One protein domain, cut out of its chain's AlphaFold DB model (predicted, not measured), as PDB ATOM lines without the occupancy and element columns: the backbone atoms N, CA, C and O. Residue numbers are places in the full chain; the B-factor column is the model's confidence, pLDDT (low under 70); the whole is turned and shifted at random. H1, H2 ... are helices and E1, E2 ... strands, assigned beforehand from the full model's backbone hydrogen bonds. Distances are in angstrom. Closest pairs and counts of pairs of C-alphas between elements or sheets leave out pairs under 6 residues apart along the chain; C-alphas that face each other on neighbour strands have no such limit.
ATOM      1  N   PHE A  11      34.501  11.593 224.881       96.19
ATOM      2  CA  PHE A  11      33.762  12.845 224.988       96.19
ATOM      3  C   PHE A  11      32.282  12.511 225.184       96.19
ATOM      4  O   PHE A  11      31.580  12.189 224.224       96.19
ATOM      5  N   ALA A  12      31.816  12.545 226.430       95.75
ATOM      6  CA  ALA A  12      30.443  12.196 226.776       95.75
ATOM      7  C   ALA A  12      29.589  13.454 226.948       95.75
ATOM      8  O   ALA A  12      29.961  14.378 227.665       95.75
ATOM      9  N   VAL A  13      28.407  13.487 226.345       96.81
ATOM     10  CA  VAL A  13      27.422  14.553 226.542       96.81
ATOM     11  C   VAL A  13      26.209  13.978 227.247       96.81
ATOM     12  O   VAL A  13      25.589  13.049 226.750       96.81
ATOM     13  N   ILE A  14      25.828  14.550 228.383       96.50
ATOM     14  CA  ILE A  14      24.609  14.200 229.107       96.50
ATOM     15  C   ILE A  14      23.622  15.336 228.892       96.50
ATOM     16  O   ILE A  14      23.803  16.441 229.411       96.50
ATOM     17  N   ALA A  15      22.583  15.083 228.101       96.56
ATOM     18  CA  ALA A  15      21.706  16.132 227.609       96.56
ATOM     19  C   ALA A  15      20.213  15.802 227.665       96.56
ATOM     20  O   ALA A  15      19.790  14.657 227.790       96.56
ATOM     21  N   GLY A  16      19.407  16.862 227.652       94.69
ATOM     22  CA  GLY A  16      17.962  16.807 227.848       94.69
ATOM     23  C   GLY A  16      17.420  18.090 228.474       94.69
ATOM     24  O   GLY A  16      18.176  18.929 228.977       94.69
ATOM     25  N   LEU A  17      16.096  18.236 228.483       93.19
ATOM     26  CA  LEU A  17      15.422  19.434 228.996       93.19
ATOM     27  C   LEU A  17      15.730  19.698 230.489       93.19
ATOM     28  O   LEU A  17      16.180  18.807 231.222       93.19
ATOM     29  N   PRO A  18      15.515  20.925 230.994       91.94
ATOM     30  CA  PRO A  18      15.528  21.180 232.434       91.94
ATOM     31  C   PRO A  18      14.537  20.266 233.175       91.94
ATOM     32  O   PRO A  18      13.444  20.013 232.684       91.94
ATOM     33  N   GLY A  19      14.909  19.763 234.358       91.56
ATOM     34  CA  GLY A  19      14.012  18.946 235.191       91.56
ATOM     35  C   GLY A  19      13.876  17.468 234.803       91.56
ATOM     36  O   GLY A  19      13.179  16.727 235.493       91.56
ATOM     37  N   VAL A  20      14.569  16.992 233.763       94.12
ATOM     38  CA  VAL A  20      14.547  15.563 233.377       94.12
ATOM     39  C   VAL A  20      15.424  14.662 234.259       94.12
ATOM     40  O   VAL A  20      15.385  13.450 234.109       94.12
ATOM     41  N   GLY A  21      16.194  15.226 235.199       93.19
ATOM     42  CA  GLY A  21      17.010  14.465 236.161       93.19
ATOM     43  C   GLY A  21      18.418  14.083 235.690       93.19
ATOM     44  O   GLY A  21      18.963  13.098 236.172       93.19
ATOM     45  N   LYS A  22      19.017  14.866 234.779       94.44
ATOM     46  CA  LYS A  22      20.411  14.682 234.326       94.44
ATOM     47  C   LYS A  22      21.411  14.665 235.482       94.44
ATOM     48  O   LYS A  22      22.180  13.724 235.586       94.44
ATOM     49  N   SER A  23      21.358  15.667 236.360       91.50
ATOM     50  CA  SER A  23      22.308  15.804 237.470       91.50
ATOM     51  C   SER A  23      22.202  14.633 238.454       91.50
ATOM     52  O   SER A  23      23.213  14.085 238.859       91.50
ATOM     53  N   THR A  24      20.982  14.162 238.738       90.00
ATOM     54  CA  THR A  24      20.762  12.969 239.575       90.00
ATOM     55  C   THR A  24      21.367  11.706 238.964       90.00
ATOM     56  O   THR A  24      21.939  10.901 239.686       90.00
ATOM     57  N   LEU A  25      21.247  11.524 237.645       88.38
ATOM     58  CA  LEU A  25      21.886  10.401 236.953       88.38
ATOM     59  C   LEU A  25      23.409  10.546 236.932       88.38
ATOM     60  O   LEU A  25      24.116   9.568 237.128       88.38
ATOM     61  N   LEU A  26      23.920  11.760 236.735       88.38
ATOM     62  CA  LEU A  26      25.354  12.032 236.785       88.38
ATOM     63  C   LEU A  26      25.950  11.679 238.143       88.38
ATOM     64  O   LEU A  26      26.966  11.001 238.178       88.38
ATOM     65  N   ASP A  27      25.311  12.070 239.244       85.25
ATOM     66  CA  ASP A  27      25.798  11.742 240.588       85.25
ATOM     67  C   ASP A  27      25.910  10.226 240.824       85.25
ATOM     68  O   ASP A  27      26.774   9.795 241.574       85.25
ATOM     69  N   GLN A  28      25.092   9.413 240.145       82.00
ATOM     70  CA  GLN A  28      25.184   7.949 240.198       82.00
ATOM     71  C   GLN A  28      26.323   7.394 239.330       82.00
ATOM     72  O   GLN A  28      26.945   6.405 239.700       82.00
ATOM     73  N   LEU A  29      26.594   8.026 238.184       80.31
ATOM     74  CA  LEU A  29      27.573   7.555 237.196       80.31
ATOM     75  C   LEU A  29      29.007   8.012 237.487       80.31
ATOM     76  O   LEU A  29      29.951   7.420 236.975       80.31
ATOM     77  N   ARG A  30      29.192   9.078 238.271       77.19
ATOM     78  CA  ARG A  30      30.516   9.681 238.519       77.19
ATOM     79  C   ARG A  30      31.507   8.732 239.185       77.19
ATOM     80  O   ARG A  30      32.702   8.863 238.934       77.19
ATOM     81  N   ASP A  31      31.004   7.799 239.983       75.69
ATOM     82  CA  ASP A  31      31.818   6.816 240.696       75.69
ATOM     83  C   ASP A  31      31.995   5.508 239.899       75.69
ATOM     84  O   ASP A  31      32.722   4.607 240.322       75.69
ATOM     85  N   GLU A  32      31.362   5.385 238.724       76.69
ATOM     86  CA  GLU A  32      31.521   4.215 237.864       76.69
ATOM     87  C   GLU A  32      32.888   4.212 237.165       76.69
ATOM     88  O   GLU A  32      33.385   5.216 236.644       76.69
ATOM     89  N   THR A  33      33.503   3.030 237.108       69.69
ATOM     90  CA  THR A  33      34.792   2.852 236.434       69.69
ATOM     91  C   THR A  33      34.658   3.155 234.940       69.69
ATOM     92  O   THR A  33      33.860   2.536 234.243       69.69
ATOM     93  N   GLY A  34      35.477   4.081 234.435       73.31
ATOM     94  CA  GLY A  34      35.482   4.481 233.023       73.31
ATOM     95  C   GLY A  34      34.664   5.737 232.708       73.31
ATOM     96  O   GLY A  34      34.731   6.216 231.574       73.31
ATOM     97  N   PHE A  35      33.953   6.317 233.683       78.81
ATOM     98  CA  PHE A  35      33.349   7.637 233.510       78.81
ATOM     99  C   PHE A  35      34.439   8.727 233.408       78.81
ATOM    100  O   PHE A  35      35.446   8.661 234.120       78.81
ATOM    101  N   PRO A  36      34.290   9.742 232.532       83.50
ATOM    102  CA  PRO A  36      35.266  10.820 232.436       83.50
ATOM    103  C   PRO A  36      35.450  11.584 233.755       83.50
ATOM    104  O   PRO A  36      34.502  12.151 234.294       83.50
ATOM    105  N   ALA A  37      36.694  11.675 234.233       78.25
ATOM    106  CA  ALA A  37      37.020  12.381 235.476       78.25
ATOM    107  C   ALA A  37      36.741  13.897 235.408       78.25
ATOM    108  O   ALA A  37      36.470  14.535 236.425       78.25
ATOM    109  N   HIS A  38      36.795  14.484 234.209       87.06
ATOM    110  CA  HIS A  38      36.477  15.890 233.993       87.06
ATOM    111  C   HIS A  38      34.994  16.045 233.646       87.06
ATOM    112  O   HIS A  38      34.585  15.686 232.546       87.06
ATOM    113  N   LEU A  39      34.201  16.605 234.562       91.50
ATOM    114  CA  LEU A  39      32.798  16.958 234.330       91.50
ATOM    115  C   LEU A  39      32.650  18.476 234.200       91.50
ATOM    116  O   LEU A  39      33.082  19.228 235.071       91.50
ATOM    117  N   VAL A  40      32.001  18.917 233.128       93.12
ATOM    118  CA  VAL A  40      31.759  20.326 232.808       93.12
ATOM    119  C   VAL A  40      30.259  20.573 232.676       93.12
ATOM    120  O   VAL A  40      29.540  19.761 232.101       93.12
ATOM    121  N   GLN A  41      29.774  21.710 233.176       93.25
ATOM    122  CA  GLN A  41      28.378  22.124 233.012       93.25
ATOM    123  C   GLN A  41      28.245  23.220 231.948       93.25
ATOM    124  O   GLN A  41      28.786  24.317 232.094       93.25
ATOM    125  N   ASP A  42      27.479  22.950 230.890       90.62
ATOM    126  CA  ASP A  42      27.062  23.938 229.892       90.62
ATOM    127  C   ASP A  42      25.720  24.556 230.296       90.62
ATOM    128  O   ASP A  42      24.626  24.115 229.924       90.62
ATOM    129  N   THR A  43      25.823  25.618 231.089       87.88
ATOM    130  CA  THR A  43      24.728  26.548 231.365       87.88
ATOM    131  C   THR A  43      25.045  27.905 230.741       87.88
ATOM    132  O   THR A  43      26.221  28.235 230.590       87.88
ATOM    133  N   PRO A  44      24.045  28.752 230.427       83.56
ATOM    134  CA  PRO A  44      24.313  30.090 229.898       83.56
ATOM    135  C   PRO A  44      25.313  30.905 230.738       83.56
ATOM    136  O   PRO A  44      26.133  31.614 230.171       83.56
ATOM    137  N   ALA A  45      25.290  30.758 232.069       85.69
ATOM    138  CA  ALA A  45      26.198  31.460 232.977       85.69
ATOM    139  C   ALA A  45      27.628  30.887 232.990       85.69
ATOM    140  O   ALA A  45      28.579  31.623 233.222       85.69
ATOM    141  N   GLN A  46      27.795  29.584 232.744       88.38
ATOM    142  CA  GLN A  46      29.093  28.899 232.811       88.38
ATOM    143  C   GLN A  46      29.698  28.615 231.433       88.38
ATOM    144  O   GLN A  46      30.826  28.139 231.355       88.38
ATOM    145  N   ARG A  47      28.987  28.909 230.339       87.56
ATOM    146  CA  ARG A  47      29.351  28.479 228.980       87.56
ATOM    147  C   ARG A  47      30.757  28.886 228.553       87.56
ATOM    148  O   ARG A  47      31.447  28.100 227.913       87.56
ATOM    149  N   GLN A  48      31.208  30.083 228.920       87.75
ATOM    150  CA  GLN A  48      32.568  30.522 228.603       87.75
ATOM    151  C   GLN A  48      33.619  29.684 229.345       87.75
ATOM    152  O   GLN A  48      34.570  29.208 228.733       87.75
ATOM    153  N   HIS A  49      33.421  29.451 230.645       89.50
ATOM    154  CA  HIS A  49      34.296  28.585 231.434       89.50
ATOM    155  C   HIS A  49      34.269  27.140 230.913       89.50
ATOM    156  O   HIS A  49      35.320  26.529 230.740       89.50
ATOM    157  N   ALA A  50      33.082  26.631 230.576       92.00
ATOM    158  CA  ALA A  50      32.906  25.323 229.962       92.00
ATOM    159  C   ALA A  50      33.665  25.202 228.634       92.00
ATOM    160  O   ALA A  50      34.332  24.199 228.405       92.00
ATOM    161  N   SER A  51      33.632  26.246 227.799       90.62
ATOM    162  CA  SER A  51      34.372  26.292 226.532       90.62
ATOM    163  C   SER A  51      35.873  26.154 226.748       90.62
ATOM    164  O   SER A  51      36.511  25.366 226.058       90.62
ATOM    165  N   LEU A  52      36.433  26.879 227.722       91.31
ATOM    166  CA  LEU A  52      37.856  26.796 228.056       91.31
ATOM    167  C   LEU A  52      38.224  25.404 228.582       91.31
ATOM    168  O   LEU A  52      39.148  24.787 228.060       91.31
ATOM    169  N   ALA A  53      37.457  24.879 229.541       93.19
ATOM    170  CA  ALA A  53      37.698  23.562 230.128       93.19
ATOM    171  C   ALA A  53      37.623  22.433 229.085       93.19
ATOM    172  O   ALA A  53      38.472  21.543 229.068       93.19
ATOM    173  N   VAL A  54      36.639  22.489 228.184       94.12
ATOM    174  CA  VAL A  54      36.511  21.532 227.081       94.12
ATOM    175  C   VAL A  54      37.668  21.680 226.094       94.12
ATOM    176  O   VAL A  54      38.261  20.673 225.718       94.12
ATOM    177  N   CYS A  55      38.042  22.901 225.702       91.38
ATOM    178  CA  CYS A  55      39.175  23.118 224.799       91.38
ATOM    179  C   CYS A  55      40.483  22.562 225.374       91.38
ATOM    180  O   CYS A  55      41.221  21.884 224.655       91.38
ATOM    181  N   ASP A  56      40.747  22.803 226.659       92.81
ATOM    182  CA  ASP A  56      41.931  22.287 227.343       92.81
ATOM    183  C   ASP A  56      41.895  20.750 227.414       92.81
ATOM    184  O   ASP A  56      42.877  20.097 227.056       92.81
ATOM    185  N   ALA A  57      40.752  20.144 227.763       93.25
ATOM    186  CA  ALA A  57      40.597  18.686 227.776       93.25
ATOM    187  C   ALA A  57      40.826  18.060 226.388       93.25
ATOM    188  O   ALA A  57      41.553  17.070 226.271       93.25
ATOM    189  N   LEU A  58      40.270  18.668 225.332       92.31
ATOM    190  CA  LEU A  58      40.455  18.245 223.941       92.31
ATOM    191  C   LEU A  58      41.898  18.415 223.452       92.31
ATOM    192  O   LEU A  58      42.343  17.664 222.581       92.31
ATOM    193  N   ALA A  59      42.628  19.417 223.945       91.06
ATOM    194  CA  ALA A  59      44.037  19.630 223.615       91.06
ATOM    195  C   ALA A  59      44.946  18.612 224.320       91.06
ATOM    196  O   ALA A  59      45.877  18.091 223.708       91.06
ATOM    197  N   LEU A  60      44.641  18.286 225.577       92.75
ATOM    198  CA  LEU A  60      45.404  17.347 226.403       92.75
ATOM    199  C   LEU A  60      45.027  15.876 226.175       92.75
ATOM    200  O   LEU A  60      45.619  14.987 226.782       92.75
ATOM    201  N   ARG A  61      44.068  15.597 225.285       93.31
ATOM    202  CA  ARG A  61      43.543  14.247 225.019       93.31
ATOM    203  C   ARG A  61      42.935  13.578 226.259       93.31
ATOM    204  O   ARG A  61      42.975  12.355 226.387       93.31
ATOM    205  N   HIS A  62      42.370  14.368 227.168       94.06
ATOM    206  CA  HIS A  62      41.675  13.861 228.348       94.06
ATOM    207  C   HIS A  62      40.220  13.540 228.018       94.06
ATOM    208  O   HIS A  62      39.568  14.299 227.297       94.06
ATOM    209  N   SER A  63      39.700  12.447 228.582       94.38
ATOM    210  CA  SER A  63      38.262  12.178 228.563       94.38
ATOM    211  C   SER A  63      37.514  13.267 229.336       94.38
ATOM    212  O   SER A  63      37.934  13.655 230.428       94.38
ATOM    213  N   VAL A  64      36.389  13.729 228.799       95.31
ATOM    214  CA  VAL A  64      35.558  14.780 229.402       95.31
ATOM    215  C   VAL A  64      34.074  14.460 229.233       95.31
ATOM    216  O   VAL A  64      33.642  13.967 228.192       95.31
ATOM    217  N   ALA A  65      33.297  14.734 230.275       95.44
ATOM    218  CA  ALA A  65      31.848  14.676 230.287       95.44
ATOM    219  C   ALA A  65      31.273  16.098 230.351       95.44
ATOM    220  O   ALA A  65      31.754  16.944 231.105       95.44
ATOM    221  N   VAL A  66      30.219  16.359 229.586       95.88
ATOM    222  CA  VAL A  66      29.527  17.647 229.536       95.88
ATOM    223  C   VAL A  66      28.057  17.443 229.873       95.88
ATOM    224  O   VAL A  66      27.326  16.799 229.124       95.88
ATOM    225  N   GLU A  67      27.589  18.030 230.970       96.12
ATOM    226  CA  GLU A  67      26.158  18.174 231.232       96.12
ATOM    227  C   GLU A  67      25.631  19.391 230.468       96.12
ATOM    228  O   GLU A  67      26.080  20.512 230.702       96.12
ATOM    229  N   SER A  68      24.662  19.207 229.573       95.19
ATOM    230  CA  SER A  68      24.108  20.307 228.777       95.19
ATOM    231  C   SER A  68      22.587  20.232 228.663       95.19
ATOM    232  O   SER A  68      21.959  19.177 228.759       95.19
ATOM    233  N   ARG A  69      21.953  21.381 228.435       92.44
ATOM    234  CA  ARG A  69      20.562  21.432 227.953       92.44
ATOM    235  C   ARG A  69      20.474  21.170 226.454       92.44
ATOM    236  O   ARG A  69      19.391  20.877 225.973       92.44
ATOM    237  N   CYS A  70      21.592  21.273 225.736       92.75
ATOM    238  CA  CYS A  70      21.669  21.245 224.282       92.75
ATOM    239  C   CYS A  70      20.805  22.343 223.620       92.75
ATOM    240  O   CYS A  70      20.329  22.192 222.498       92.75
ATOM    241  N   ASP A  71      20.602  23.476 224.306       88.06
ATOM    242  CA  ASP A  71      19.814  24.624 223.827       88.06
ATOM    243  C   ASP A  71      20.652  25.667 223.060       88.06
ATOM    244  O   ASP A  71      20.124  26.671 222.574       88.06
ATOM    245  N   SER A  72      21.942  25.388 222.874       87.75
ATOM    246  CA  SER A  72      22.921  26.159 222.106       87.75
ATOM    247  C   SER A  72      23.720  25.218 221.192       87.75
ATOM    248  O   SER A  72      23.902  24.053 221.549       87.75
ATOM    249  N   PRO A  73      24.214  25.687 220.031       89.62
ATOM    250  CA  PRO A  73      25.050  24.872 219.143       89.62
ATOM    251  C   PRO A  73      26.436  24.544 219.720       89.62
ATOM    252  O   PRO A  73      27.098  23.644 219.213       89.62
ATOM    253  N   THR A  74      26.863  25.223 220.790       90.75
ATOM    254  CA  THR A  74      28.204  25.085 221.387       90.75
ATOM    255  C   THR A  74      28.576  23.627 221.689       90.75
ATOM    256  O   THR A  74      29.647  23.166 221.304       90.75
ATOM    257  N   VAL A  75      27.674  22.859 222.314       93.38
ATOM    258  CA  VAL A  75      27.946  21.448 222.635       93.38
ATOM    259  C   VAL A  75      28.093  20.582 221.381       93.38
ATOM    260  O   VAL A  75      28.928  19.684 221.353       93.38
ATOM    261  N   LEU A  76      27.341  20.883 220.317       93.75
ATOM    262  CA  LEU A  76      27.443  20.170 219.041       93.75
ATOM    263  C   LEU A  76      28.789  20.441 218.368       93.75
ATOM    264  O   LEU A  76      29.403  19.529 217.820       93.75
ATOM    265  N   HIS A  77      29.268  21.683 218.454       91.38
ATOM    266  CA  HIS A  77      30.595  22.059 217.981       91.38
ATOM    267  C   HIS A  77      31.692  21.277 218.717       91.38
ATOM    268  O   HIS A  77      32.567  20.705 218.071       91.38
ATOM    269  N   TRP A  78      31.613  21.164 220.047       93.50
ATOM    270  CA  TRP A  78      32.565  20.348 220.810       93.50
ATOM    271  C   TRP A  78      32.506  18.866 220.438       93.50
ATOM    272  O   TRP A  78      33.555  18.245 220.293       93.50
ATOM    273  N   MET A  79      31.311  18.301 220.229       95.31
ATOM    274  CA  MET A  79      31.161  16.916 219.762       95.31
ATOM    275  C   MET A  79      31.834  16.703 218.403       95.31
ATOM    276  O   MET A  79      32.551  15.721 218.221       95.31
ATOM    277  N   GLN A  80      31.645  17.634 217.463       92.88
ATOM    278  CA  GLN A  80      32.289  17.576 216.152       92.88
ATOM    279  C   GLN A  80      33.819  17.658 216.273       92.88
ATOM    280  O   GLN A  80      34.516  16.798 215.736       92.88
ATOM    281  N   GLN A  81      34.343  18.621 217.038       91.81
ATOM    282  CA  GLN A  81      35.786  18.760 217.274       91.81
ATOM    283  C   GLN A  81      36.395  17.530 217.958       91.81
ATOM    284  O   GLN A  81      37.504  17.118 217.621       91.81
ATOM    285  N   ALA A  82      35.689  16.940 218.923       94.38
ATOM    286  CA  ALA A  82      36.122  15.720 219.589       94.38
ATOM    287  C   ALA A  82      36.225  14.561 218.585       94.38
ATOM    288  O   ALA A  82      37.253  13.883 218.529       94.38
ATOM    289  N   GLY A  83      35.203  14.377 217.742       93.62
ATOM    290  CA  GLY A  83      35.203  13.370 216.678       93.62
ATOM    291  C   GLY A  83      36.351  13.559 215.681       93.62
ATOM    292  O   GLY A  83      37.082  12.610 215.404       93.62
ATOM    293  N   GLU A  84      36.580  14.790 215.219       91.12
ATOM    294  CA  GLU A  84      37.699  15.153 214.330       91.12
ATOM    295  C   GLU A  84      39.077  14.872 214.966       91.12
ATOM    296  O   GLU A  84      40.044  14.587 214.262       91.12
ATOM    297  N   ARG A  85      39.171  14.894 216.303       92.88
ATOM    298  CA  ARG A  85      40.385  14.572 217.078       92.88
ATOM    299  C   ARG A  85      40.499  13.098 217.483       92.88
ATOM    300  O   ARG A  85      41.423  12.737 218.218       92.88
ATOM    301  N   GLY A  86      39.586  12.247 217.013       94.12
ATOM    302  CA  GLY A  86      39.604  10.807 217.264       94.12
ATOM    303  C   GLY A  86      39.131  10.403 218.662       94.12
ATOM    304  O   GLY A  86      39.624   9.416 219.200       94.12
ATOM    305  N   TYR A  87      38.219  11.164 219.271       95.38
ATOM    306  CA  TYR A  87      37.542  10.759 220.506       95.38
ATOM    307  C   TYR A  87      36.415   9.752 220.247       95.38
ATOM    308  O   TYR A  87      35.785   9.752 219.185       95.38
ATOM    309  N   SER A  88      36.087   8.970 221.279       94.25
ATOM    310  CA  SER A  88      34.797   8.291 221.390       94.25
ATOM    311  C   SER A  88      33.726   9.306 221.770       94.25
ATOM    312  O   SER A  88      33.687   9.749 222.917       94.25
ATOM    313  N   VAL A  89      32.892   9.728 220.818       95.69
ATOM    314  CA  VAL A  89      31.823  10.702 221.085       95.69
ATOM    315  C   VAL A  89      30.558   9.966 221.502       95.69
ATOM    316  O   VAL A  89      30.015   9.164 220.739       95.69
ATOM    317  N   GLU A  90      30.060  10.272 222.694       95.75
ATOM    318  CA  GLU A  90      28.913   9.601 223.294       95.75
ATOM    319  C   GLU A  90      27.840  10.593 223.736       95.75
ATOM    320  O   GLU A  90      28.136  11.697 224.190       95.75
ATOM    321  N   LEU A  91      26.578  10.183 223.634       96.19
ATOM    322  CA  LEU A  91      25.427  10.961 224.072       96.19
ATOM    323  C   LEU A  91      24.567  10.143 225.036       96.19
ATOM    324  O   LEU A  91      24.053   9.088 224.680       96.19
ATOM    325  N   VAL A  92      24.317  10.673 226.224       95.75
ATOM    326  CA  VAL A  92      23.263  10.223 227.129       95.75
ATOM    327  C   VAL A  92      22.107  11.211 227.020       95.75
ATOM    328  O   VAL A  92      22.171  12.331 227.526       95.75
ATOM    329  N   TRP A  93      21.042  10.805 226.339       95.75
ATOM    330  CA  TRP A  93      19.825  11.591 226.190       95.75
ATOM    331  C   TRP A  93      18.829  11.206 227.278       95.75
ATOM    332  O   TRP A  93      18.174  10.167 227.214       95.75
ATOM    333  N   VAL A  94      18.672  12.082 228.265       95.94
ATOM    334  CA  VAL A  94      17.708  11.912 229.353       95.94
ATOM    335  C   VAL A  94      16.396  12.612 229.004       95.94
ATOM    336  O   VAL A  94      16.375  13.810 228.704       95.94
ATOM    337  N   GLY A  95      15.291  11.877 229.068       95.06
ATOM    338  CA  GLY A  95      13.953  12.385 228.775       95.06
ATOM    339  C   GLY A  95      12.912  11.968 229.806       95.06
ATOM    340  O   GLY A  95      13.167  11.171 230.707       95.06
ATOM    341  N   VAL A  96      11.727  12.561 229.680       94.25
ATOM    342  CA  VAL A  96      10.533  12.245 230.473       94.25
ATOM    343  C   VAL A  96       9.299  12.321 229.572       94.25
ATOM    344  O   VAL A  96       9.340  12.973 228.531       94.25
ATOM    345  N   GLU A  97       8.187  11.713 229.987       89.88
ATOM    346  CA  GLU A  97       6.994  11.502 229.153       89.88
ATOM    347  C   GLU A  97       6.350  12.795 228.629       89.88
ATOM    348  O   GLU A  97       5.679  12.786 227.595       89.88
ATOM    349  N   GLY A  98       6.597  13.935 229.281       87.69
ATOM    350  CA  GLY A  98       6.185  15.218 228.728       87.69
ATOM    351  C   GLY A  98       6.769  16.447 229.411       87.69
ATOM    352  O   GLY A  98       7.189  16.420 230.573       87.69
ATOM    353  N   ASP A  99       6.703  17.561 228.687       87.88
ATOM    354  CA  ASP A  99       7.226  18.867 229.103       87.88
ATOM    355  C   ASP A  99       6.617  19.365 230.417       87.88
ATOM    356  O   ASP A  99       7.283  20.062 231.177       87.88
ATOM    357  N   ALA A 100       5.373  18.987 230.728       88.38
ATOM    358  CA  ALA A 100       4.729  19.333 231.993       88.38
ATOM    359  C   ALA A 100       5.434  18.687 233.201       88.38
ATOM    360  O   ALA A 100       5.612  19.332 234.236       88.38
ATOM    361  N   LEU A 101       5.878  17.432 233.067       90.69
ATOM    362  CA  LEU A 101       6.644  16.743 234.107       90.69
ATOM    363  C   LEU A 101       8.025  17.387 234.276       90.69
ATOM    364  O   LEU A 101       8.446  17.639 235.407       90.69
ATOM    365  N   ALA A 102       8.690  17.700 233.162       90.94
ATOM    366  CA  ALA A 102       9.970  18.402 233.152       90.94
ATOM    367  C   ALA A 102       9.858  19.792 233.811       90.94
ATOM    368  O   ALA A 102      10.604  20.089 234.743       90.94
ATOM    369  N   ALA A 103       8.861  20.594 233.417       91.06
ATOM    370  CA  ALA A 103       8.576  21.911 233.984       91.06
ATOM    371  C   ALA A 103       8.319  21.841 235.494       91.06
ATOM    372  O   ALA A 103       8.930  22.581 236.265       91.06
ATOM    373  N   ARG A 104       7.469  20.902 235.938       91.38
ATOM    374  CA  ARG A 104       7.174  20.696 237.362       91.38
ATOM    375  C   ARG A 104       8.441  20.378 238.156       91.38
ATOM    376  O   ARG A 104       8.678  20.989 239.194       91.38
ATOM    377  N   ARG A 105       9.270  19.447 237.669       91.75
ATOM    378  CA  ARG A 105      10.530  19.058 238.328       91.75
ATOM    379  C   ARG A 105      11.564  20.184 238.331       91.75
ATOM    380  O   ARG A 105      12.302  20.316 239.299       91.75
ATOM    381  N   SER A 106      11.583  21.034 237.305       87.88
ATOM    382  CA  SER A 106      12.431  22.230 237.270       87.88
ATOM    383  C   SER A 106      11.838  23.432 238.015       87.88
ATOM    384  O   SER A 106      12.386  24.526 237.899       87.88
ATOM    385  N   ARG A 107      10.713  23.267 238.731       90.12
ATOM    386  CA  ARG A 107       9.962  24.342 239.412       90.12
ATOM    387  C   ARG A 107       9.557  25.496 238.482       90.12
ATOM    388  O   ARG A 107       9.367  26.626 238.923       90.12
ATOM    389  N   ALA A 108       9.418  25.216 237.189       83.25
ATOM    390  CA  ALA A 108       8.971  26.172 236.188       83.25
ATOM    391  C   ALA A 108       7.457  26.053 235.977       83.25
ATOM    392  O   ALA A 108       6.907  24.953 235.946       83.25
ATOM    393  N   ARG A 109       6.778  27.185 235.748       79.06
ATOM    394  CA  ARG A 109       5.350  27.188 235.375       79.06
ATOM    395  C   ARG A 109       5.110  26.496 234.027       79.06
ATOM    396  O   ARG A 109       4.098  25.831 233.846       79.06
ATOM    397  N   ARG A 110       6.033  26.685 233.080       88.00
ATOM    398  CA  ARG A 110       6.108  26.010 231.776       88.00
ATOM    399  C   ARG A 110       7.529  26.116 231.230       88.00
ATOM    400  O   ARG A 110       8.224  27.080 231.552       88.00
ATOM    401  N   LEU A 111       7.931  25.179 230.377       88.25
ATOM    402  CA  LEU A 111       9.130  25.346 229.555       88.25
ATOM    403  C   LEU A 111       8.825  26.287 228.380       88.25
ATOM    404  O   LEU A 111       7.704  26.316 227.867       88.25
ATOM    405  N   ALA A 112       9.806  27.088 227.969       88.44
ATOM    406  CA  ALA A 112       9.650  27.958 226.810       88.44
ATOM    407  C   ALA A 112       9.616  27.110 225.530       88.44
ATOM    408  O   ALA A 112      10.542  26.341 225.279       88.44
ATOM    409  N   LYS A 113       8.573  27.269 224.704       87.81
ATOM    410  CA  LYS A 113       8.383  26.473 223.479       87.81
ATOM    411  C   LYS A 113       9.601  26.538 222.551       87.81
ATOM    412  O   LYS A 113      10.098  25.507 222.119       87.81
ATOM    413  N   THR A 114      10.129  27.741 222.338       86.06
ATOM    414  CA  THR A 114      11.326  27.975 221.518       86.06
ATOM    415  C   THR A 114      12.556  27.250 222.060       86.06
ATOM    416  O   THR A 114      13.339  26.716 221.284       86.06
ATOM    417  N   GLN A 115      12.720  27.165 223.385       86.69
ATOM    418  CA  GLN A 115      13.813  26.412 224.005       86.69
ATOM    419  C   GLN A 115      13.636  24.904 223.813       86.69
ATOM    420  O   GLN A 115      14.611  24.208 223.530       86.69
ATOM    421  N   VAL A 116      12.410  24.397 223.967       88.62
ATOM    422  CA  VAL A 116      12.093  22.977 223.767       88.62
ATOM    423  C   VAL A 116      12.371  22.571 222.319       88.62
ATOM    424  O   VAL A 116      13.122  21.625 222.091       88.62
ATOM    425  N   GLU A 117      11.852  23.330 221.353       87.31
ATOM    426  CA  GLU A 117      12.070  23.111 219.916       87.31
ATOM    427  C   GLU A 117      13.567  23.162 219.565       87.31
ATOM    428  O   GLU A 117      14.087  22.269 218.894       87.31
ATOM    429  N   ALA A 118      14.289  24.163 220.080       87.56
ATOM    430  CA  ALA A 118      15.726  24.307 219.862       87.56
ATOM    431  C   ALA A 118      16.533  23.145 220.470       87.56
ATOM    432  O   ALA A 118      17.467  22.649 219.839       87.56
ATOM    433  N   THR A 119      16.158  22.682 221.663       91.62
ATOM    434  CA  THR A 119      16.787  21.535 222.336       91.62
ATOM    435  C   THR A 119      16.554  20.244 221.557       91.62
ATOM    436  O   THR A 119      17.501  19.520 221.269       91.62
ATOM    437  N   GLN A 120      15.310  19.960 221.165       90.06
ATOM    438  CA  GLN A 120      14.958  18.748 220.417       90.06
ATOM    439  C   GLN A 120      15.669  18.691 219.065       90.06
ATOM    440  O   GLN A 120      16.245  17.662 218.710       90.06
ATOM    441  N   ARG A 121      15.693  19.815 218.338       89.38
ATOM    442  CA  ARG A 121      16.413  19.930 217.066       89.38
ATOM    443  C   ARG A 121      17.893  19.600 217.232       89.38
ATOM    444  O   ARG A 121      18.439  18.831 216.448       89.38
ATOM    445  N   ARG A 122      18.544  20.155 218.256       93.12
ATOM    446  CA  ARG A 122      19.978  19.944 218.491       93.12
ATOM    447  C   ARG A 122      20.301  18.561 219.036       93.12
ATOM    448  O   ARG A 122      21.306  17.996 218.634       93.12
ATOM    449  N   LEU A 123      19.438  17.971 219.857       94.62
ATOM    450  CA  LEU A 123      19.610  16.591 220.318       94.62
ATOM    451  C   LEU A 123      19.539  15.580 219.169       94.62
ATOM    452  O   LEU A 123      20.288  14.606 219.177       94.62
ATOM    453  N   ALA A 124      18.713  15.830 218.149       92.88
ATOM    454  CA  ALA A 124      18.720  15.012 216.937       92.88
ATOM    455  C   ALA A 124      20.077  15.074 216.208       92.88
ATOM    456  O   ALA A 124      20.563  14.049 215.741       92.88
ATOM    457  N   ILE A 125      20.714  16.249 216.162       93.75
ATOM    458  CA  ILE A 125      22.057  16.423 215.585       93.75
ATOM    459  C   ILE A 125      23.111  15.743 216.457       93.75
ATOM    460  O   ILE A 125      23.929  14.987 215.943       93.75
ATOM    461  N   ALA A 126      23.069  15.957 217.775       95.25
ATOM    462  CA  ALA A 126      23.971  15.317 218.729       95.25
ATOM    463  C   ALA A 126      23.930  13.787 218.596       95.25
ATOM    464  O   ALA A 126      24.972  13.139 218.601       95.25
ATOM    465  N   ALA A 127      22.737  13.214 218.419       93.62
ATOM    466  CA  ALA A 127      22.564  11.778 218.227       93.62
ATOM    467  C   ALA A 127      23.220  11.256 216.938       93.62
ATOM    468  O   ALA A 127      23.620  10.097 216.898       93.62
ATOM    469  N   ASP A 128      23.333  12.091 215.901       91.50
ATOM    470  CA  ASP A 128      24.017  11.749 214.650       91.50
ATOM    471  C   ASP A 128      25.530  12.022 214.692       91.50
ATOM    472  O   ASP A 128      26.277  11.391 213.949       91.50
ATOM    473  N   LEU A 129      25.991  12.933 215.557       92.69
ATOM    474  CA  LEU A 129      27.418  13.164 215.822       92.69
ATOM    475  C   LEU A 129      28.022  12.096 216.747       92.69
ATOM    476  O   LEU A 129      29.225  11.841 216.699       92.69
ATOM    477  N   ALA A 130      27.206  11.492 217.610       94.62
ATOM    478  CA  ALA A 130      27.647  10.480 218.554       94.62
ATOM    479  C   ALA A 130      27.793   9.098 217.900       94.62
ATOM    480  O   ALA A 130      26.969   8.656 217.102       94.62
ATOM    481  N   GLN A 131      28.826   8.370 218.313       94.38
ATOM    482  CA  GLN A 131      29.051   6.972 217.936       94.38
ATOM    483  C   GLN A 131      28.135   6.034 218.733       94.38
ATOM    484  O   GLN A 131      27.700   4.992 218.228       94.38
ATOM    485  N   ARG A 132      27.827   6.440 219.973       94.38
ATOM    486  CA  ARG A 132      26.909   5.772 220.893       94.38
ATOM    487  C   ARG A 132      25.928   6.772 221.495       94.38
ATOM    488  O   ARG A 132      26.335   7.798 222.034       94.38
ATOM    489  N   VAL A 133      24.641   6.439 221.457       95.38
ATOM    490  CA  VAL A 133      23.561   7.187 222.108       95.38
ATOM    491  C   VAL A 133      22.832   6.272 223.080       95.38
ATOM    492  O   VAL A 133      22.373   5.204 222.685       95.38
ATOM    493  N   LEU A 134      22.674   6.703 224.324       94.56
ATOM    494  CA  LEU A 134      21.874   6.041 225.348       94.56
ATOM    495  C   LEU A 134      20.674   6.927 225.675       94.56
ATOM    496  O   LEU A 134      20.837   8.027 226.198       94.56
ATOM    497  N   CYS A 135      19.466   6.465 225.368       95.06
ATOM    498  CA  CYS A 135      18.238   7.180 225.689       95.06
ATOM    499  C   CYS A 135      17.677   6.651 227.009       95.06
ATOM    500  O   CYS A 135      17.235   5.501 227.086       95.06
ATOM    501  N   ILE A 136      17.673   7.494 228.036       95.06
ATOM    502  CA  ILE A 136      17.216   7.156 229.384       95.06
ATOM    503  C   ILE A 136      15.866   7.821 229.632       95.06
ATOM    504  O   ILE A 136      15.759   9.049 229.662       95.06
ATOM    505  N   ASP A 137      14.831   7.009 229.833       95.38
ATOM    506  CA  ASP A 137      13.556   7.469 230.359       95.38
ATOM    507  C   ASP A 137      13.642   7.625 231.875       95.38
ATOM    508  O   ASP A 137      13.927   6.674 232.603       95.38
ATOM    509  N   ASN A 138      13.360   8.831 232.352       95.44
ATOM    510  CA  ASN A 138      13.304   9.150 233.770       95.44
ATOM    511  C   ASN A 138      11.890   9.567 234.198       95.44
ATOM    512  O   ASN A 138      11.710  10.410 235.081       95.44
ATOM    513  N   SER A 139      10.858   9.036 233.540       93.44
ATOM    514  CA  SER A 139       9.463   9.410 233.806       93.44
ATOM    515  C   SER A 139       8.956   8.890 235.148       93.44
ATOM    516  O   SER A 139       8.098   9.515 235.775       93.44
ATOM    517  N   THR A 140       9.497   7.760 235.606       89.69
ATOM    518  CA  THR A 140       9.085   7.090 236.847       89.69
ATOM    519  C   THR A 140      10.065   7.358 237.995       89.69
ATOM    520  O   THR A 140      10.933   8.222 237.885       89.69
ATOM    521  N   ALA A 141       9.900   6.658 239.122       86.12
ATOM    522  CA  ALA A 141      10.836   6.721 240.246       86.12
ATOM    523  C   ALA A 141      12.208   6.108 239.912       86.12
ATOM    524  O   ALA A 141      13.205   6.476 240.524       86.12
ATOM    525  N   THR A 142      12.259   5.192 238.941       87.31
ATOM    526  CA  THR A 142      13.492   4.526 238.510       87.31
ATOM    527  C   THR A 142      13.754   4.853 237.048       87.31
ATOM    528  O   THR A 142      12.897   4.615 236.193       87.31
ATOM    529  N   ALA A 143      14.943   5.379 236.762       91.44
ATOM    530  CA  ALA A 143      15.389   5.612 235.399       91.44
ATOM    531  C   ALA A 143      15.598   4.285 234.657       91.44
ATOM    532  O   ALA A 143      16.063   3.300 235.234       91.44
ATOM    533  N   ARG A 144      15.234   4.243 233.376       91.94
ATOM    534  CA  ARG A 144      15.341   3.047 232.532       91.94
ATOM    535  C   ARG A 144      15.886   3.417 231.168       91.94
ATOM    536  O   ARG A 144      15.493   4.427 230.593       91.94
ATOM    537  N   MET A 145      16.756   2.581 230.613       92.81
ATOM    538  CA  MET A 145      17.173   2.737 229.224       92.81
ATOM    539  C   MET A 145      16.007   2.353 228.307       92.81
ATOM    540  O   MET A 145      15.554   1.211 228.316       92.81
ATOM    541  N   ALA A 146      15.516   3.310 227.528       93.38
ATOM    542  CA  ALA A 146      14.377   3.123 226.635       93.38
ATOM    543  C   ALA A 146      14.812   2.860 225.189       93.38
ATOM    544  O   ALA A 146      14.144   2.136 224.451       93.38
ATOM    545  N   ALA A 147      15.962   3.393 224.782       93.94
ATOM    546  CA  ALA A 147      16.572   3.079 223.499       93.94
ATOM    547  C   ALA A 147      18.090   3.250 223.558       93.94
ATOM    548  O   ALA A 147      18.616   3.951 224.421       93.94
ATOM    549  N   ARG A 148      18.786   2.644 222.602       94.50
ATOM    550  CA  ARG A 148      20.194   2.929 222.320       94.50
ATOM    551  C   ARG A 148      20.440   3.024 220.822       94.50
ATOM    552  O   ARG A 148      19.761   2.352 220.043       94.50
ATOM    553  N   VAL A 149      21.406   3.840 220.424       91.06
ATOM    554  CA  VAL A 149      21.910   3.913 219.050       91.06
ATOM    555  C   VAL A 149      23.393   3.601 219.070       91.06
ATOM    556  O   VAL A 149      24.152   4.286 219.742       91.06
ATOM    557  N   GLU A 150      23.805   2.575 218.338       90.75
ATOM    558  CA  GLU A 150      25.204   2.155 218.242       90.75
ATOM    559  C   GLU A 150      25.509   1.849 216.778       90.75
ATOM    560  O   GLU A 150      24.754   1.125 216.122       90.75
ATOM    561  N   HIS A 151      26.583   2.431 216.239       81.75
ATOM    562  CA  HIS A 151      26.987   2.238 214.837       81.75
ATOM    563  C   HIS A 151      25.832   2.481 213.839       81.75
ATOM    564  O   HIS A 151      25.622   1.725 212.890       81.75
ATOM    565  N   GLY A 152      25.020   3.511 214.103       77.38
ATOM    566  CA  GLY A 152      23.860   3.882 213.287       77.38
ATOM    567  C   GLY A 152      22.622   2.988 213.446       77.38
ATOM    568  O   GLY A 152      21.573   3.318 212.889       77.38
ATOM    569  N   ARG A 153      22.689   1.897 214.220       86.12
ATOM    570  CA  ARG A 153      21.551   1.006 214.486       86.12
ATOM    571  C   ARG A 153      20.809   1.436 215.739       86.12
ATOM    572  O   ARG A 153      21.410   1.582 216.797       86.12
ATOM    573  N   ILE A 154      19.494   1.590 215.624       88.81
ATOM    574  CA  ILE A 154      18.616   1.923 216.748       88.81
ATOM    575  C   ILE A 154      18.066   0.625 217.344       88.81
ATOM    576  O   ILE A 154      17.436  -0.157 216.639       88.81
ATOM    577  N   SER A 155      18.267   0.420 218.643       91.56
ATOM    578  CA  SER A 155      17.596  -0.621 219.426       91.56
ATOM    579  C   SER A 155      16.624   0.043 220.393       91.56
ATOM    580  O   SER A 155      17.055   0.705 221.337       91.56
ATOM    581  N   VAL A 156      15.320  -0.115 220.162       87.75
ATOM    582  CA  VAL A 156      14.292   0.341 221.109       87.75
ATOM    583  C   VAL A 156      14.050  -0.775 222.118       87.75
ATOM    584  O   VAL A 156      13.703  -1.888 221.735       87.75
ATOM    585  N   LEU A 157      14.283  -0.478 223.393       90.44
ATOM    586  CA  LEU A 157      14.197  -1.431 224.504       90.44
ATOM    587  C   LEU A 157      12.883  -1.282 225.273       90.44
ATOM    588  O   LEU A 157      12.364  -2.255 225.810       90.44
ATOM    589  N   ASP A 158      12.338  -0.067 225.301       85.75
ATOM    590  CA  ASP A 158      11.041   0.239 225.885       85.75
ATOM    591  C   ASP A 158      10.327   1.272 225.007       85.75
ATOM    592  O   ASP A 158      10.779   2.407 224.865       85.75
ATOM    593  N   THR A 159       9.217   0.869 224.388       75.94
ATOM    594  CA  THR A 159       8.379   1.743 223.553       75.94
ATOM    595  C   THR A 159       7.319   2.491 224.357       75.94
ATOM    596  O   THR A 159       6.659   3.368 223.800       75.94
ATOM    597  N   ARG A 160       7.130   2.164 225.645       84.62
ATOM    598  CA  ARG A 160       6.115   2.808 226.491       84.62
ATOM    599  C   ARG A 160       6.349   4.310 226.651       84.62
ATOM    600  O   ARG A 160       5.354   5.032 226.625       84.62
ATOM    601  N   PRO A 161       7.598   4.807 226.793       86.62
ATOM    602  CA  PRO A 161       7.835   6.237 226.846       86.62
ATOM    603  C   PRO A 161       7.597   6.859 225.469       86.62
ATOM    604  O   PRO A 161       8.417   6.746 224.552       86.62
ATOM    605  N   GLY A 162       6.474   7.552 225.305       88.12
ATOM    606  CA  GLY A 162       6.091   8.148 224.030       88.12
ATOM    607  C   GLY A 162       7.049   9.257 223.588       88.12
ATOM    608  O   GLY A 162       7.134   9.575 222.398       88.12
ATOM    609  N   TRP A 163       7.817   9.823 224.524       89.75
ATOM    610  CA  TRP A 163       8.824  10.841 224.230       89.75
ATOM    611  C   TRP A 163       9.953  10.322 223.329       89.75
ATOM    612  O   TRP A 163      10.479  11.098 222.533       89.75
ATOM    613  N   ILE A 164      10.288   9.025 223.374       89.94
ATOM    614  CA  ILE A 164      11.321   8.431 222.505       89.94
ATOM    615  C   ILE A 164      10.927   8.587 221.038       89.94
ATOM    616  O   ILE A 164      11.715   9.039 220.207       89.94
ATOM    617  N   VAL A 165       9.671   8.288 220.715       89.06
ATOM    618  CA  VAL A 165       9.166   8.463 219.353       89.06
ATOM    619  C   VAL A 165       9.058   9.951 219.013       89.06
ATOM    620  O   VAL A 165       9.585  10.385 217.988       89.06
ATOM    621  N   ARG A 166       8.416  10.744 219.882       89.38
ATOM    622  CA  ARG A 166       8.080  12.156 219.614       89.38
ATOM    623  C   ARG A 166       9.286  13.084 219.536       89.38
ATOM    624  O   ARG A 166       9.273  14.016 218.739       89.38
ATOM    625  N   HIS A 167      10.292  12.873 220.375       87.00
ATOM    626  CA  HIS A 167      11.403  13.811 220.534       87.00
ATOM    627  C   HIS A 167      12.715  13.281 219.976       87.00
ATOM    628  O   HIS A 167      13.547  14.099 219.601       87.00
ATOM    629  N   MET A 168      12.894  11.961 219.872       87.50
ATOM    630  CA  MET A 168      14.123  11.374 219.337       87.50
ATOM    631  C   MET A 168      13.942  10.842 217.913       87.50
ATOM    632  O   MET A 168      14.602  11.331 216.996       87.50
ATOM    633  N   LEU A 169      13.023   9.898 217.684       88.50
ATOM    634  CA  LEU A 169      12.902   9.248 216.372       88.50
ATOM    635  C   LEU A 169      12.346  10.180 215.291       88.50
ATOM    636  O   LEU A 169      12.962  10.315 214.234       88.50
ATOM    637  N   ILE A 170      11.203  10.828 215.541       90.25
ATOM    638  CA  ILE A 170      10.542  11.679 214.539       90.25
ATOM    639  C   ILE A 170      11.450  12.840 214.094       90.25
ATOM    640  O   ILE A 170      11.678  12.960 212.886       90.25
ATOM    641  N   PRO A 171      12.040  13.655 214.998       89.75
ATOM    642  CA  PRO A 171      12.894  14.771 214.583       89.75
ATOM    643  C   PRO A 171      14.138  14.320 213.814       89.75
ATOM    644  O   PRO A 171      14.516  14.940 212.820       89.75
ATOM    645  N   ARG A 172      14.746  13.198 214.214       90.00
ATOM    646  CA  ARG A 172      15.908  12.635 213.519       90.00
ATOM    647  C   ARG A 172      15.555  12.158 212.108       90.00
ATOM    648  O   ARG A 172      16.269  12.467 211.156       90.00
ATOM    649  N   LEU A 173      14.435  11.456 211.937       90.88
ATOM    650  CA  LEU A 173      13.968  11.019 210.615       90.88
ATOM    651  C   LEU A 173      13.619  12.204 209.704       90.88
ATOM    652  O   LEU A 173      13.975  12.182 208.522       90.88
ATOM    653  N   ALA A 174      12.986  13.247 210.247       92.50
ATOM    654  CA  ALA A 174      12.689  14.480 209.519       92.50
ATOM    655  C   ALA A 174      13.974  15.177 209.036       92.50
ATOM    656  O   ALA A 174      14.068  15.575 207.872       92.50
ATOM    657  N   ARG A 175      15.011  15.224 209.882       92.75
ATOM    658  CA  ARG A 175      16.338  15.742 209.522       92.75
ATOM    659  C   ARG A 175      16.988  14.940 208.387       92.75
ATOM    660  O   ARG A 175      17.458  15.532 207.417       92.75
ATOM    661  N   ILE A 176      16.956  13.604 208.446       92.56
ATOM    662  CA  ILE A 176      17.489  12.733 207.377       92.56
ATOM    663  C   ILE A 176      16.720  12.932 206.060       92.56
ATOM    664  O   ILE A 176      17.310  12.911 204.977       92.56
TER     665      ILE A 176
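This is residues 11 to 176 of the 274 residues of an uncharacterized protein of Duganella sp. Leaf126 (UniProt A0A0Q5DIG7). A twisted sheet of seven strands makes the core, with four helices, H2, H3, H5 and H6, covering one face; on the other face H1 packs on E1 through its first residues, while short H4 lies off the sheet, beyond the last residues of E4. E1 and E4 lie nearest the middle of the whole, and the hairpins of E5, E6 and E7 form one side of the sheet. The 166 printed residues hold six named helices and seven named strands, in the order E1 H1 E2 H2 E3 H3 E4 H4 H5 E5 E6 E7 H6. The mixed sheet runs E2 E3 E1 E4 E5 E6 E7, and the class is mixed, helices and strands. The whole is compact, with a radius of gyration of the C-alphas of 14.9 A, and spans 41 by 35 by 32 A.

E1, residues 11 to 15, begins at C-alpha 11 (33.762, 12.845, 224.988). H1 is residues 22 to 29 and E2 residues 38 to 42. H2, residues 47 to 59, is 18.0 A long. E3 is residues 64 to 68, and H3, residues 74 to 84, is 15.4 A long. E4, residues 88 to 95, is the longest strand by residues; it covers 22.5 A and ends at C-alpha 95 (13.953, 12.385, 228.775). H4 is residues 99 to 105. H5, residues 113 to 129, is the longest helix, 24.5 A. E5 is residues 132 to 137, E6 residues 144 to 150, 17.4 A, and E7 residues 153 to 156. H6, residues 162 to 176, covers 20.7 A and ends at C-alpha 176 (17.489, 12.733, 207.377).

In the sheet, E1 and E4 are parallel neighbours at 11 degrees, with N 13 and O 90 within hydrogen-bond range at 2.8 A. E3 and E1 are parallel at 18 degrees, with N 14 and O 66 at 2.8 A. E2, an edge strand, is parallel to E3, with N 40 and O 65 at 2.8 A. E4 and E5 are parallel, with N 93 and O 134 at 2.8 A. E5, E6 and E7 form a meander, each strand the antiparallel neighbour of the one before; its two hairpins have N 135 and O 147 at 2.8 A and N 155 and O 148 at 2.8 A. E2, H2, E3 and E4, H4, H5, E5 are strand-helix-strand units, parallel neighbour strands joined through helices. E1, H1, E2 and E3, H3, E4 are split units, with another strand between the two; the crossovers of these four units are right-handed. H1 is over E1 at a height over the sheet of 8.4 A, on the opposite face from H2, H3, H5 and H6. H3 touches H5 through residues 122 to 129 of H5 alone, at a shallow tilt of 4 degrees, the same way; their closest C-alphas, Leu 76 and Ala 126, are 6.0 A apart. H5 touches H6 with its residues 120 to 125 alone, at a steep tilt of 66 degrees; the closest C-alphas, Ala 124 and Arg 172, are 5.0 A apart. H2 and H3 are close but not clearly touching, the C-alphas of Leu 58 and Ala 82 being 6.6 A apart. H4 is not on the sheet and touches no helix. Every O i to N i+4 pair is within hydrogen-bond range in H2, H3, H4 and H5, against 3 of 4 in H1 and 9 of 11 in H6.

The two C-alphas farthest apart, those of Leu 60 and Arg 109, are 42.2 A apart. The printed part has no cut and no long link. The mean pLDDT of the printed part is 90.4, and residue 33 alone is under 70.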